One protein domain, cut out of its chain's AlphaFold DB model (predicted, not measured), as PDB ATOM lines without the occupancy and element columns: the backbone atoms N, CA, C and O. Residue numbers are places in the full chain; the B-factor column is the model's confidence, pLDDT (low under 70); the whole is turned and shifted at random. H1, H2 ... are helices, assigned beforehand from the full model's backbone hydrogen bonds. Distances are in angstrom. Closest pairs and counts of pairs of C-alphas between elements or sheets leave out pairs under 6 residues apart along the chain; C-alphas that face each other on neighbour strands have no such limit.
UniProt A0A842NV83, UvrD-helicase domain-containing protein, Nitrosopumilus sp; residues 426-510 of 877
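AT A GLANCE: This is residues 426 to 510 of the 877 residues of the protein "UvrD-helicase domain-containing protein" of Nitrosopumilus sp (UniProt A0A842NV83). One long helix, H4, runs through the middle of a small helical domain; H3 folds back along one side of it as a helical hairpin, and H2 crosses H4 about halfway along, nearly at a right angle. H1 lies on the other side of H4 from H3, near H4 and only just touching the beginning of H2, while the turn of the hairpin, residues 478 to 484, sticks out. The printed part has 85 residues with four named helices, H1, H2, H3 and H4 in that order, and no named strand, and the class is all helix. It is compact, with a radius of gyration of the C-alphas of 12.8 A, and spans 35 by 26 by 18 A.

IN THESE COORDINATES: Find C-alpha 485 at (149.381, 241.529, 171.921); from there H4, residues 485 to 506, runs 31.8 A to C-alpha 506 at (178.902, 238.010, 160.552). Just before it, H3 holds residues 470 to 479 and is 14.4 A long. H2, residues 450 to 465, is 22.5 A long from first to last C-alpha. Go back to C-alpha 426 at (172.908, 233.133, 152.731) for the beginning of H1, residues 426 to 436, 15.1 A long.

HOW THE PARTS SIT: Start at H4 and look at Leu 494: its C-alpha is 6.9 A from that of Ile 470, the closest pair of H3 and H4. These two helices touch and form a hairpin, running opposite ways at a shallow tilt of 25 degrees. H4 also touches H2, with residues 493 to 497 of H4 and 456 to 460 of H2 alone; their closest C-alphas, those of Leu 456 and Leu 493, are 6.0 A apart. The lines of H2 and H4 are about perpendicular, at 78 degrees. Farther out, H1 and H2 only just touch, with 3 pairs of C-alphas within 8 A, and H2 does so with residues 450 to 453 alone. Their closest C-alphas are those of Phe 434 and Phe 453, 7.5 A apart, and they run opposite ways at a steep tilt of 52 degrees. The helix packing is mostly crossed, but only just: of these three pairs of helices, 1 is at a shallow tilt. H1 and H4 are near each other, as are H2 and H3, while H1 and H3 are apart. In H1, H2, H3 and H4 every O i to N i+4 pair is within hydrogen-bond range.

THE WHOLE: The two C-alphas farthest apart, those of Asp 484 and Asn 508, are 36.3 A from each other. The printed part has no cut. The link from H1 to H2, residues 437 to 449, is long, and those from H2 to H3 and from H3 to H4 are tight. The mean pLDDT of the printed part is 90.0, and residue 481 is the one printed residue under 70.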
ATOM      1  N   GLU A 426     172.885 232.694 151.340       87.75
ATOM      2  CA  GLU A 426     172.908 233.133 152.731       87.75
ATOM      3  C   GLU A 426     171.498 233.448 153.248       87.75
ATOM      4  O   GLU A 426     171.162 233.078 154.368       87.75
ATOM      5  N   GLY A 427     170.636 234.053 152.424       88.31
ATOM      6  CA  GLY A 427     169.253 234.329 152.806       88.31
ATOM      7  C   GLY A 427     168.403 233.072 152.997       88.31
ATOM      8  O   GLY A 427     167.579 233.017 153.908       88.31
ATOM      9  N   LYS A 428     168.637 232.024 152.194       87.62
ATOM     10  CA  LYS A 428     168.020 230.707 152.412       87.62
ATOM     11  C   LYS A 428     168.488 230.084 153.719       87.62
ATOM     12  O   LYS A 428     167.663 229.581 154.467       87.62
ATOM     13  N   ILE A 429     169.789 230.160 154.005       90.81
ATOM     14  CA  ILE A 429     170.366 229.649 155.255       90.81
ATOM     15  C   ILE A 429     169.753 230.365 156.463       90.81
ATOM     16  O   ILE A 429     169.352 229.699 157.410       90.81
ATOM     17  N   TRP A 430     169.624 231.694 156.414       92.56
ATOM     18  CA  TRP A 430     169.004 232.460 157.496       92.56
ATOM     19  C   TRP A 430     167.541 232.076 157.719       92.56
ATOM     20  O   TRP A 430     167.120 231.847 158.850       92.56
ATOM     21  N   LYS A 431     166.768 231.952 156.636       91.12
ATOM     22  CA  LYS A 431     165.374 231.515 156.717       91.12
ATOM     23  C   LYS A 431     165.252 230.102 157.298       91.12
ATOM     24  O   LYS A 431     164.396 229.851 158.140       91.12
ATOM     25  N   ASP A 432     166.118 229.187 156.876       90.94
ATOM     26  CA  ASP A 432     166.170 227.831 157.416       90.94
ATOM     27  C   ASP A 432     166.529 227.822 158.905       90.94
ATOM     28  O   ASP A 432     165.920 227.069 159.660       90.94
ATOM     29  N   GLN A 433     167.488 228.653 159.328       91.62
ATOM     30  CA  GLN A 433     167.851 228.818 160.735       91.62
ATOM     31  C   GLN A 433     166.654 229.322 161.547       91.62
ATOM     32  O   GLN A 433     166.323 228.725 162.565       91.62
ATOM     33  N   PHE A 434     165.955 230.346 161.050       92.81
ATOM     34  CA  PHE A 434     164.750 230.882 161.679       92.81
ATOM     35  C   PHE A 434     163.665 229.823 161.919       92.81
ATOM     36  O   PHE A 434     163.053 229.799 162.985       92.81
ATOM     37  N   ILE A 435     163.435 228.945 160.937       90.81
ATOM     38  CA  ILE A 435     162.403 227.900 161.015       90.81
ATOM     39  C   ILE A 435     162.855 226.726 161.898       90.81
ATOM     40  O   ILE A 435     162.045 226.146 162.618       90.81
ATOM     41  N   LYS A 436     164.132 226.326 161.819       91.88
ATOM     42  CA  LYS A 436     164.647 225.104 162.469       91.88
ATOM     43  C   LYS A 436     165.102 225.309 163.913       91.88
ATOM     44  O   LYS A 436     165.151 224.321 164.640       91.88
ATOM     45  N   HIS A 437     165.426 226.542 164.299       89.94
ATOM     46  CA  HIS A 437     165.968 226.888 165.617       89.94
ATOM     47  C   HIS A 437     165.125 227.962 166.322       89.94
ATOM     48  O   HIS A 437     165.623 229.054 166.608       89.94
ATOM     49  N   PRO A 438     163.830 227.695 166.581       87.00
ATOM     50  CA  PRO A 438     162.935 228.655 167.225       87.00
ATOM     51  C   PRO A 438     163.415 229.117 168.606       87.00
ATOM     52  O   PRO A 438     163.174 230.257 168.998       87.00
ATOM     53  N   GLU A 439     164.139 228.256 169.322       87.56
ATOM     54  CA  GLU A 439     164.693 228.522 170.646       87.56
ATOM     55  C   GLU A 439     165.663 229.711 170.694       87.56
ATOM     56  O   GLU A 439     165.838 230.296 171.758       87.56
ATOM     57  N   GLU A 440     166.278 230.092 169.568       88.19
ATOM     58  CA  GLU A 440     167.233 231.207 169.515       88.19
ATOM     59  C   GLU A 440     166.559 232.586 169.558       88.19
ATOM     60  O   GLU A 440     167.207 233.566 169.922       88.19
ATOM     61  N   PHE A 441     165.286 232.677 169.162       88.44
ATOM     62  CA  PHE A 441     164.593 233.953 168.950       88.44
ATOM     63  C   PHE A 441     163.730 234.395 170.138       88.44
ATOM     64  O   PHE A 441     163.367 235.569 170.219       88.44
ATOM     65  N   GLU A 442     163.430 233.470 171.058       87.50
ATOM     66  CA  GLU A 442     162.675 233.723 172.295       87.50
ATOM     67  C   GLU A 442     161.325 234.429 172.053       87.50
ATOM     68  O   GLU A 442     160.964 235.366 172.769       87.50
ATOM     69  N   PHE A 443     160.580 234.004 171.024       91.19
ATOM     70  CA  PHE A 443     159.288 234.612 170.696       91.19
ATOM     71  C   PHE A 443     158.186 234.242 171.681       91.19
ATOM     72  O   PHE A 443     158.073 233.099 172.129       91.19
ATOM     73  N   GLN A 444     157.342 235.225 171.977       87.75
ATOM     74  CA  GLN A 444     156.206 235.085 172.879       87.75
ATOM     75  C   GLN A 444     154.879 234.962 172.130       87.75
ATOM     76  O   GLN A 444     153.988 234.243 172.588       87.75
ATOM     77  N   LYS A 445     154.728 235.655 170.994       88.50
ATOM     78  CA  LYS A 445     153.477 235.686 170.229       88.50
ATOM     79  C   LYS A 445     153.637 235.195 168.797       88.50
ATOM     80  O   LYS A 445     152.756 234.484 168.313       88.50
ATOM     81  N   LEU A 446     154.710 235.588 168.118       87.56
ATOM     82  CA  LEU A 446     154.979 235.144 166.753       87.56
ATOM     83  C   LEU A 446     155.485 233.697 166.733       87.56
ATOM     84  O   LEU A 446     156.137 233.221 167.660       87.56
ATOM     85  N   SER A 447     155.167 232.992 165.652       88.12
ATOM     86  CA  SER A 447     155.595 231.619 165.388       88.12
ATOM     87  C   SER A 447     156.874 231.587 164.541       88.12
ATOM     88  O   SER A 447     157.271 232.566 163.914       88.12
ATOM     89  N   ASN A 448     157.523 230.426 164.460       86.44
ATOM     90  CA  ASN A 448     158.685 230.205 163.592       86.44
ATOM     91  C   ASN A 448     158.278 229.553 162.267       86.44
ATOM     92  O   ASN A 448     158.808 228.519 161.862       86.44
ATOM     93  N   ASP A 449     157.299 230.151 161.596       88.44
ATOM     94  CA  ASP A 449     156.829 229.716 160.284       88.44
ATOM     95  C   ASP A 449     157.166 230.732 159.183       88.44
ATOM     96  O   ASP A 449     157.773 231.782 159.398       88.44
ATOM     97  N   ASN A 450     156.804 230.390 157.948       84.81
ATOM     98  CA  ASN A 450     157.055 231.258 156.802       84.81
ATOM     99  C   ASN A 450     156.321 232.599 156.898       84.81
ATOM    100  O   ASN A 450     156.813 233.578 156.345       84.81
ATOM    101  N   GLU A 451     155.159 232.629 157.541       84.50
ATOM    102  CA  GLU A 451     154.317 233.814 157.599       84.50
ATOM    103  C   GLU A 451     154.912 234.835 158.568       84.50
ATOM    104  O   GLU A 451     155.225 235.955 158.164       84.50
ATOM    105  N   SER A 452     155.193 234.418 159.803       89.44
ATOM    106  CA  SER A 452     155.858 235.243 160.814       89.44
ATOM    107  C   SER A 452     157.239 235.716 160.349       89.44
ATOM    108  O   SER A 452     157.605 236.869 160.570       89.44
ATOM    109  N   PHE A 453     157.992 234.878 159.628       90.12
ATOM    110  CA  PHE A 453     159.252 235.295 159.005       90.12
ATOM    111  C   PHE A 453     159.065 236.464 158.025       90.12
ATOM    112  O   PHE A 453     159.830 237.432 158.040       90.12
ATOM    113  N   GLU A 454     158.055 236.376 157.153       85.88
ATOM    114  CA  GLU A 454     157.751 237.430 156.184       85.88
ATOM    115  C   GLU A 454     157.267 238.708 156.877       85.88
ATOM    116  O   GLU A 454     157.715 239.791 156.492       85.88
ATOM    117  N   GLN A 455     156.446 238.592 157.930       88.00
ATOM    118  CA  GLN A 455     156.019 239.722 158.764       88.00
ATOM    119  C   GLN A 455     157.227 240.441 159.388       88.00
ATOM    120  O   GLN A 455     157.380 241.651 159.233       88.00
ATOM    121  N   LEU A 456     158.142 239.699 160.016       92.88
ATOM    122  CA  LEU A 456     159.330 240.244 160.679       92.88
ATOM    123  C   LEU A 456     160.282 240.961 159.710       92.88
ATOM    124  O   LEU A 456     160.727 242.076 159.988       92.88
ATOM    125  N   ILE A 457     160.577 240.360 158.551       90.75
ATOM    126  CA  ILE A 457     161.399 240.998 157.508       90.75
ATOM    127  C   ILE A 457     160.749 242.290 157.006       90.75
ATOM    128  O   ILE A 457     161.432 243.301 156.807       90.75
ATOM    129  N   ASP A 458     159.434 242.275 156.815       87.81
ATOM    130  CA  ASP A 458     158.691 243.436 156.351       87.81
ATOM    131  C   ASP A 458     158.625 244.556 157.399       87.81
ATOM    132  O   ASP A 458     158.742 245.729 157.028       87.81
ATOM    133  N   ALA A 459     158.515 244.223 158.686       91.69
ATOM    134  CA  ALA A 459     158.647 245.173 159.786       91.69
ATOM    135  C   ALA A 459     160.041 245.805 159.830       91.69
ATOM    136  O   ALA A 459     160.145 247.031 159.803       91.69
ATOM    137  N   VAL A 460     161.114 245.004 159.827       93.75
ATOM    138  CA  VAL A 460     162.496 245.524 159.800       93.75
ATOM    139  C   VAL A 460     162.676 246.505 158.640       93.75
ATOM    140  O   VAL A 460     163.188 247.613 158.815       93.75
ATOM    141  N   SER A 461     162.193 246.125 157.456       91.31
ATOM    142  CA  SER A 461     162.227 246.959 156.258       91.31
ATOM    143  C   SER A 461     161.470 248.283 156.435       91.31
ATOM    144  O   SER A 461     161.976 249.342 156.053       91.31
ATOM    145  N   ALA A 462     160.286 248.258 157.055       90.38
ATOM    146  CA  ALA A 462     159.507 249.459 157.343       90.38
ATOM    147  C   ALA A 462     160.258 250.423 158.281       90.38
ATOM    148  O   ALA A 462     160.390 251.605 157.952       90.38
ATOM    149  N   PHE A 463     160.842 249.929 159.382       93.25
ATOM    150  CA  PHE A 463     161.666 250.750 160.282       93.25
ATOM    151  C   PHE A 463     162.864 251.359 159.554       93.25
ATOM    152  O   PHE A 463     163.083 252.573 159.627       93.25
ATOM    153  N   LYS A 464     163.617 250.544 158.804       93.06
ATOM    154  CA  LYS A 464     164.772 251.030 158.042       93.06
ATOM    155  C   LYS A 464     164.361 252.142 157.073       93.06
ATOM    156  O   LYS A 464     165.012 253.183 157.059       93.06
ATOM    157  N   ARG A 465     163.267 251.982 156.316       91.12
ATOM    158  CA  ARG A 465     162.785 252.965 155.319       91.12
ATOM    159  C   ARG A 465     162.329 254.300 155.899       91.12
ATOM    160  O   ARG A 465     162.433 255.312 155.205       91.12
ATOM    161  N   GLU A 466     161.893 254.323 157.154       90.00
ATOM    162  CA  GLU A 466     161.615 255.555 157.906       90.00
ATOM    163  C   GLU A 466     162.828 256.092 158.679       90.00
ATOM    164  O   GLU A 466     162.704 256.997 159.505       90.00
ATOM    165  N   ASN A 467     164.024 255.567 158.393       92.00
ATOM    166  CA  ASN A 467     165.271 255.941 159.051       92.00
ATOM    167  C   ASN A 467     165.225 255.724 160.575       92.00
ATOM    168  O   ASN A 467     165.727 256.555 161.334       92.00
ATOM    169  N   LYS A 468     164.609 254.619 161.012       92.94
ATOM    170  CA  LYS A 468     164.564 254.181 162.410       92.94
ATOM    171  C   LYS A 468     165.584 253.085 162.703       92.94
ATOM    172  O   LYS A 468     165.984 252.328 161.813       92.94
ATOM    173  N   THR A 469     166.034 253.025 163.952       93.12
ATOM    174  CA  THR A 469     167.021 252.054 164.444       93.12
ATOM    175  C   THR A 469     166.415 251.075 165.450       93.12
ATOM    176  O   THR A 469     165.282 251.242 165.898       93.12
ATOM    177  N   ILE A 470     167.196 250.053 165.813       95.00
ATOM    178  CA  ILE A 470     166.883 249.164 166.937       95.00
ATOM    179  C   ILE A 470     166.689 249.992 168.215       95.00
ATOM    180  O   ILE A 470     165.685 249.815 168.895       95.00
ATOM    181  N   ASP A 471     167.569 250.962 168.477       94.25
ATOM    182  CA  ASP A 471     167.480 251.845 169.647       94.25
ATOM    183  C   ASP A 471     166.173 252.660 169.679       94.25
ATOM    184  O   ASP A 471     165.605 252.878 170.748       94.25
ATOM    185  N   ASP A 472     165.661 253.100 168.520       93.19
ATOM    186  CA  ASP A 472     164.363 253.785 168.448       93.19
ATOM    187  C   ASP A 472     163.209 252.863 168.887       93.19
ATOM    188  O   ASP A 472     162.287 253.313 169.570       93.19
ATOM    189  N   LEU A 473     163.258 251.582 168.502       93.69
ATOM    190  CA  LEU A 473     162.275 250.573 168.903       93.69
ATOM    191  C   LEU A 473     162.413 250.211 170.390       93.69
ATOM    192  O   LEU A 473     161.409 250.165 171.096       93.69
ATOM    193  N   GLU A 474     163.638 250.021 170.886       93.69
ATOM    194  CA  GLU A 474     163.906 249.780 172.313       93.69
ATOM    195  C   GLU A 474     163.382 250.918 173.181       93.69
ATOM    196  O   GLU A 474     162.692 250.691 174.178       93.69
ATOM    197  N   LYS A 475     163.666 252.158 172.772       90.81
ATOM    198  CA  LYS A 475     163.172 253.345 173.458       90.81
ATOM    199  C   LYS A 475     161.645 253.352 173.495       90.81
ATOM    200  O   LYS A 475     161.076 253.559 174.564       90.81
ATOM    201  N   HIS A 476     160.990 253.083 172.366       89.00
ATOM    202  CA  HIS A 476     159.531 253.028 172.292       89.00
ATOM    203  C   HIS A 476     158.931 251.986 173.250       89.00
ATOM    204  O   HIS A 476     158.016 252.311 174.005       89.00
ATOM    205  N   LEU A 477     159.489 250.771 173.270       89.88
ATOM    206  CA  LEU A 477     159.059 249.690 174.165       89.88
ATOM    207  C   LEU A 477     159.278 250.036 175.647       89.88
ATOM    208  O   LEU A 477     158.443 249.707 176.485       89.88
ATOM    209  N   SER A 478     160.361 250.751 175.977       86.75
ATOM    210  CA  SER A 478     160.633 251.185 177.354       86.75
ATOM    211  C   SER A 478     159.681 252.279 177.858       86.75
ATOM    212  O   SER A 478     159.378 252.330 179.049       86.75
ATOM    213  N   GLU A 479     159.198 253.152 176.967       83.81
ATOM    214  CA  GLU A 479     158.311 254.273 177.306       83.81
ATOM    215  C   GLU A 479     156.824 253.867 177.359       83.81
ATOM    216  O   GLU A 479     156.043 254.520 178.052       83.81
ATOM    217  N   LYS A 480     156.425 252.793 176.662       71.94
ATOM    218  CA  LYS A 480     155.048 252.269 176.613       71.94
ATOM    219  C   LYS A 480     154.995 250.769 176.943       71.94
ATOM    220  O   LYS A 480     154.547 249.965 176.133       71.94
ATOM    221  N   ALA A 481     155.446 250.394 178.140       67.19
ATOM    222  CA  ALA A 481     155.324 249.016 178.613       67.19
ATOM    223  C   ALA A 481     153.841 248.645 178.818       67.19
ATOM    224  O   ALA A 481     153.155 249.235 179.654       67.19
ATOM    225  N   SER A 482     153.359 247.683 178.035       74.38
ATOM    226  CA  SER A 482     151.997 247.146 178.062       74.38
ATOM    227  C   SER A 482     152.047 245.660 177.704       74.38
ATOM    228  O   SER A 482     152.847 245.257 176.863       74.38
ATOM    229  N   ASP A 483     151.186 244.854 178.324       77.38
ATOM    230  CA  ASP A 483     151.082 243.409 178.068       77.38
ATOM    231  C   ASP A 483     150.099 243.088 176.919       77.38
ATOM    232  O   ASP A 483     149.608 241.965 176.795       77.38
ATOM    233  N   ASP A 484     149.755 244.078 176.086       86.44
ATOM    234  CA  ASP A 484     148.905 243.859 174.916       86.44
ATOM    235  C   ASP A 484     149.642 243.099 173.803       86.44
ATOM    236  O   ASP A 484     150.866 243.153 173.656       86.44
ATOM    237  N   GLU A 485     148.864 242.398 172.977       85.38
ATOM    238  CA  GLU A 485     149.381 241.529 171.921       85.38
ATOM    239  C   GLU A 485     150.339 242.239 170.957       85.38
ATOM    240  O   GLU A 485     151.336 241.651 170.534       85.38
ATOM    241  N   PHE A 486     150.060 243.491 170.598       86.69
ATOM    242  CA  PHE A 486     150.863 244.207 169.616       86.69
ATOM    243  C   PHE A 486     152.211 244.642 170.212       86.69
ATOM    244  O   PHE A 486     153.239 244.518 169.545       86.69
ATOM    245  N   THR A 487     152.242 245.055 171.482       88.06
ATOM    246  CA  THR A 487     153.495 245.336 172.206       88.06
ATOM    247  C   THR A 487     154.375 244.086 172.324       88.06
ATOM    248  O   THR A 487     155.584 244.157 172.094       88.06
ATOM    249  N   ILE A 488     153.777 242.917 172.574       89.06
ATOM    250  CA  ILE A 488     154.503 241.636 172.592       89.06
ATOM    251  C   ILE A 488     155.064 241.301 171.199       89.06
ATOM    252  O   ILE A 488     156.238 240.952 171.079       89.06
ATOM    253  N   LYS A 489     154.286 241.489 170.119       91.62
ATOM    254  CA  LYS A 489     154.789 241.315 168.740       91.62
ATOM    255  C   LYS A 489     155.945 242.279 168.410       91.62
ATOM    256  O   LYS A 489     156.864 241.903 167.682       91.62
ATOM    257  N   LEU A 490     155.949 243.504 168.948       92.75
ATOM    258  CA  LEU A 490     157.081 244.437 168.814       92.75
ATOM    259  C   LEU A 490     158.329 243.974 169.583       92.75
ATOM    260  O   LEU A 490     159.447 244.198 169.115       92.75
ATOM    261  N   GLN A 491     158.159 243.314 170.730       92.75
ATOM    262  CA  GLN A 491     159.265 242.696 171.462       92.75
ATOM    263  C   GLN A 491     159.856 241.511 170.682       92.75
ATOM    264  O   GLN A 491     161.079 241.412 170.558       92.75
ATOM    265  N   ASP A 492     159.008 240.669 170.084       94.50
ATOM    266  CA  ASP A 492     159.441 239.588 169.189       94.50
ATOM    267  C   ASP A 492     160.218 240.154 167.984       94.50
ATOM    268  O   ASP A 492     161.305 239.674 167.647       94.50
ATOM    269  N   LEU A 493     159.731 241.249 167.385       95.69
ATOM    270  CA  LEU A 493     160.444 241.977 166.331       95.69
ATOM    271  C   LEU A 493     161.816 242.476 166.788       95.69
ATOM    272  O   LEU A 493     162.790 242.346 166.044       95.69
ATOM    273  N   LEU A 494     161.912 243.054 167.985       95.69
ATOM    274  CA  LEU A 494     163.175 243.548 168.530       95.69
ATOM    275  C   LEU A 494     164.196 242.410 168.688       95.69
ATOM    276  O   LEU A 494     165.354 242.562 168.281       95.69
ATOM    277  N   ASN A 495     163.766 241.274 169.241       94.69
ATOM    278  CA  ASN A 495     164.605 240.087 169.416       94.69
ATOM    279  C   ASN A 495     165.106 239.571 168.061       94.69
ATOM    280  O   ASN A 495     166.311 239.391 167.859       94.69
ATOM    281  N   TYR A 496     164.192 239.433 167.097       96.38
ATOM    282  CA  TYR A 496     164.528 239.040 165.734       96.38
ATOM    283  C   TYR A 496     165.516 240.009 165.075       96.38
ATOM    284  O   TYR A 496     166.533 239.582 164.525       96.38
ATOM    285  N   TRP A 497     165.249 241.319 165.132       96.31
ATOM    286  CA  TRP A 497     166.042 242.324 164.425       96.31
ATOM    287  C   TRP A 497     167.488 242.373 164.940       96.31
ATOM    288  O   TRP A 497     168.424 242.450 164.141       96.31
ATOM    289  N   LYS A 498     167.710 242.221 166.252       95.88
ATOM    290  CA  LYS A 498     169.066 242.118 166.826       95.88
ATOM    291  C   LYS A 498     169.858 240.946 166.249       95.88
ATOM    292  O   LYS A 498     171.023 241.108 165.874       95.88
ATOM    293  N   LEU A 499     169.236 239.770 166.171       95.50
ATOM    294  CA  LEU A 499     169.872 238.573 165.620       95.50
ATOM    295  C   LEU A 499     170.100 238.707 164.112       95.50
ATOM    296  O   LEU A 499     171.172 238.350 163.624       95.50
ATOM    297  N   TYR A 500     169.141 239.295 163.399       95.56
ATOM    298  CA  TYR A 500     169.234 239.571 161.970       95.56
ATOM    299  C   TYR A 500     170.413 240.497 161.625       95.56
ATOM    300  O   TYR A 500     171.237 240.154 160.778       95.56
ATOM    301  N   GLU A 501     170.568 241.630 162.321       94.69
ATOM    302  CA  GLU A 501     171.710 242.539 162.106       94.69
ATOM    303  C   GLU A 501     173.043 241.865 162.456       94.69
ATOM    304  O   GLU A 501     174.024 241.981 161.717       94.69
ATOM    305  N   LYS A 502     173.089 241.087 163.547       94.94
ATOM    306  CA  LYS A 502     174.279 240.304 163.911       94.94
ATOM    307  C   LYS A 502     174.643 239.287 162.825       94.94
ATOM    308  O   LYS A 502     175.829 239.110 162.529       94.94
ATOM    309  N   HIS A 503     173.652 238.632 162.224       94.31
ATOM    310  CA  HIS A 503     173.864 237.708 161.117       94.31
ATOM    311  C   HIS A 503     174.464 238.426 159.904       94.31
ATOM    312  O   HIS A 503     175.533 238.021 159.445       94.31
ATOM    313  N   LEU A 504     173.849 239.527 159.449       92.94
ATOM    314  CA  LEU A 504     174.343 240.344 158.331       92.94
ATOM    315  C   LEU A 504     175.802 240.781 158.530       92.94
ATOM    316  O   LEU A 504     176.624 240.647 157.617       92.94
ATOM    317  N   LEU A 505     176.145 241.229 159.742       92.06
ATOM    318  CA  LEU A 505     177.515 241.593 160.115       92.06
ATOM    319  C   LEU A 505     178.479 240.401 160.040       92.06
ATOM    320  O   LEU A 505     179.577 240.540 159.504       92.06
ATOM    321  N   THR A 506     178.069 239.228 160.532       93.44
ATOM    322  CA  THR A 506     178.902 238.010 160.552       93.44
ATOM    323  C   THR A 506     179.266 237.544 159.142       93.44
ATOM    324  O   THR A 506     180.402 237.143 158.894       93.44
ATOM    325  N   ILE A 507     178.323 237.635 158.202       91.75
ATOM    326  CA  ILE A 507     178.551 237.269 156.796       91.75
ATOM    327  C   ILE A 507     179.094 238.432 155.948       91.75
ATOM    328  O   ILE A 507     179.316 238.263 154.748       91.75
ATOM    329  N   ASN A 508     179.307 239.608 156.554       89.44
ATOM    330  CA  ASN A 508     179.726 240.844 155.890       89.44
ATOM    331  C   ASN A 508     178.849 241.193 154.666       89.44
ATOM    332  O   ASN A 508     179.347 241.534 153.586       89.44
ATOM    333  N   LYS A 509     177.526 241.077 154.826       89.81
ATOM    334  CA  LYS A 509     176.526 241.445 153.814       89.81
ATOM    335  C   LYS A 509     175.600 242.532 154.346       89.81
ATOM    336  O   LYS A 509     175.558 242.803 155.539       89.81
ATOM    337  N   LYS A 510     174.871 243.165 153.431       88.81
ATOM    338  CA  LYS A 510     173.911 244.242 153.704       88.81
ATOM    339  C   LYS A 510     172.679 244.044 152.840       88.81
ATOM    340  O   LYS A 510     172.817 243.582 151.708       88.81
TER     341      LYS A 510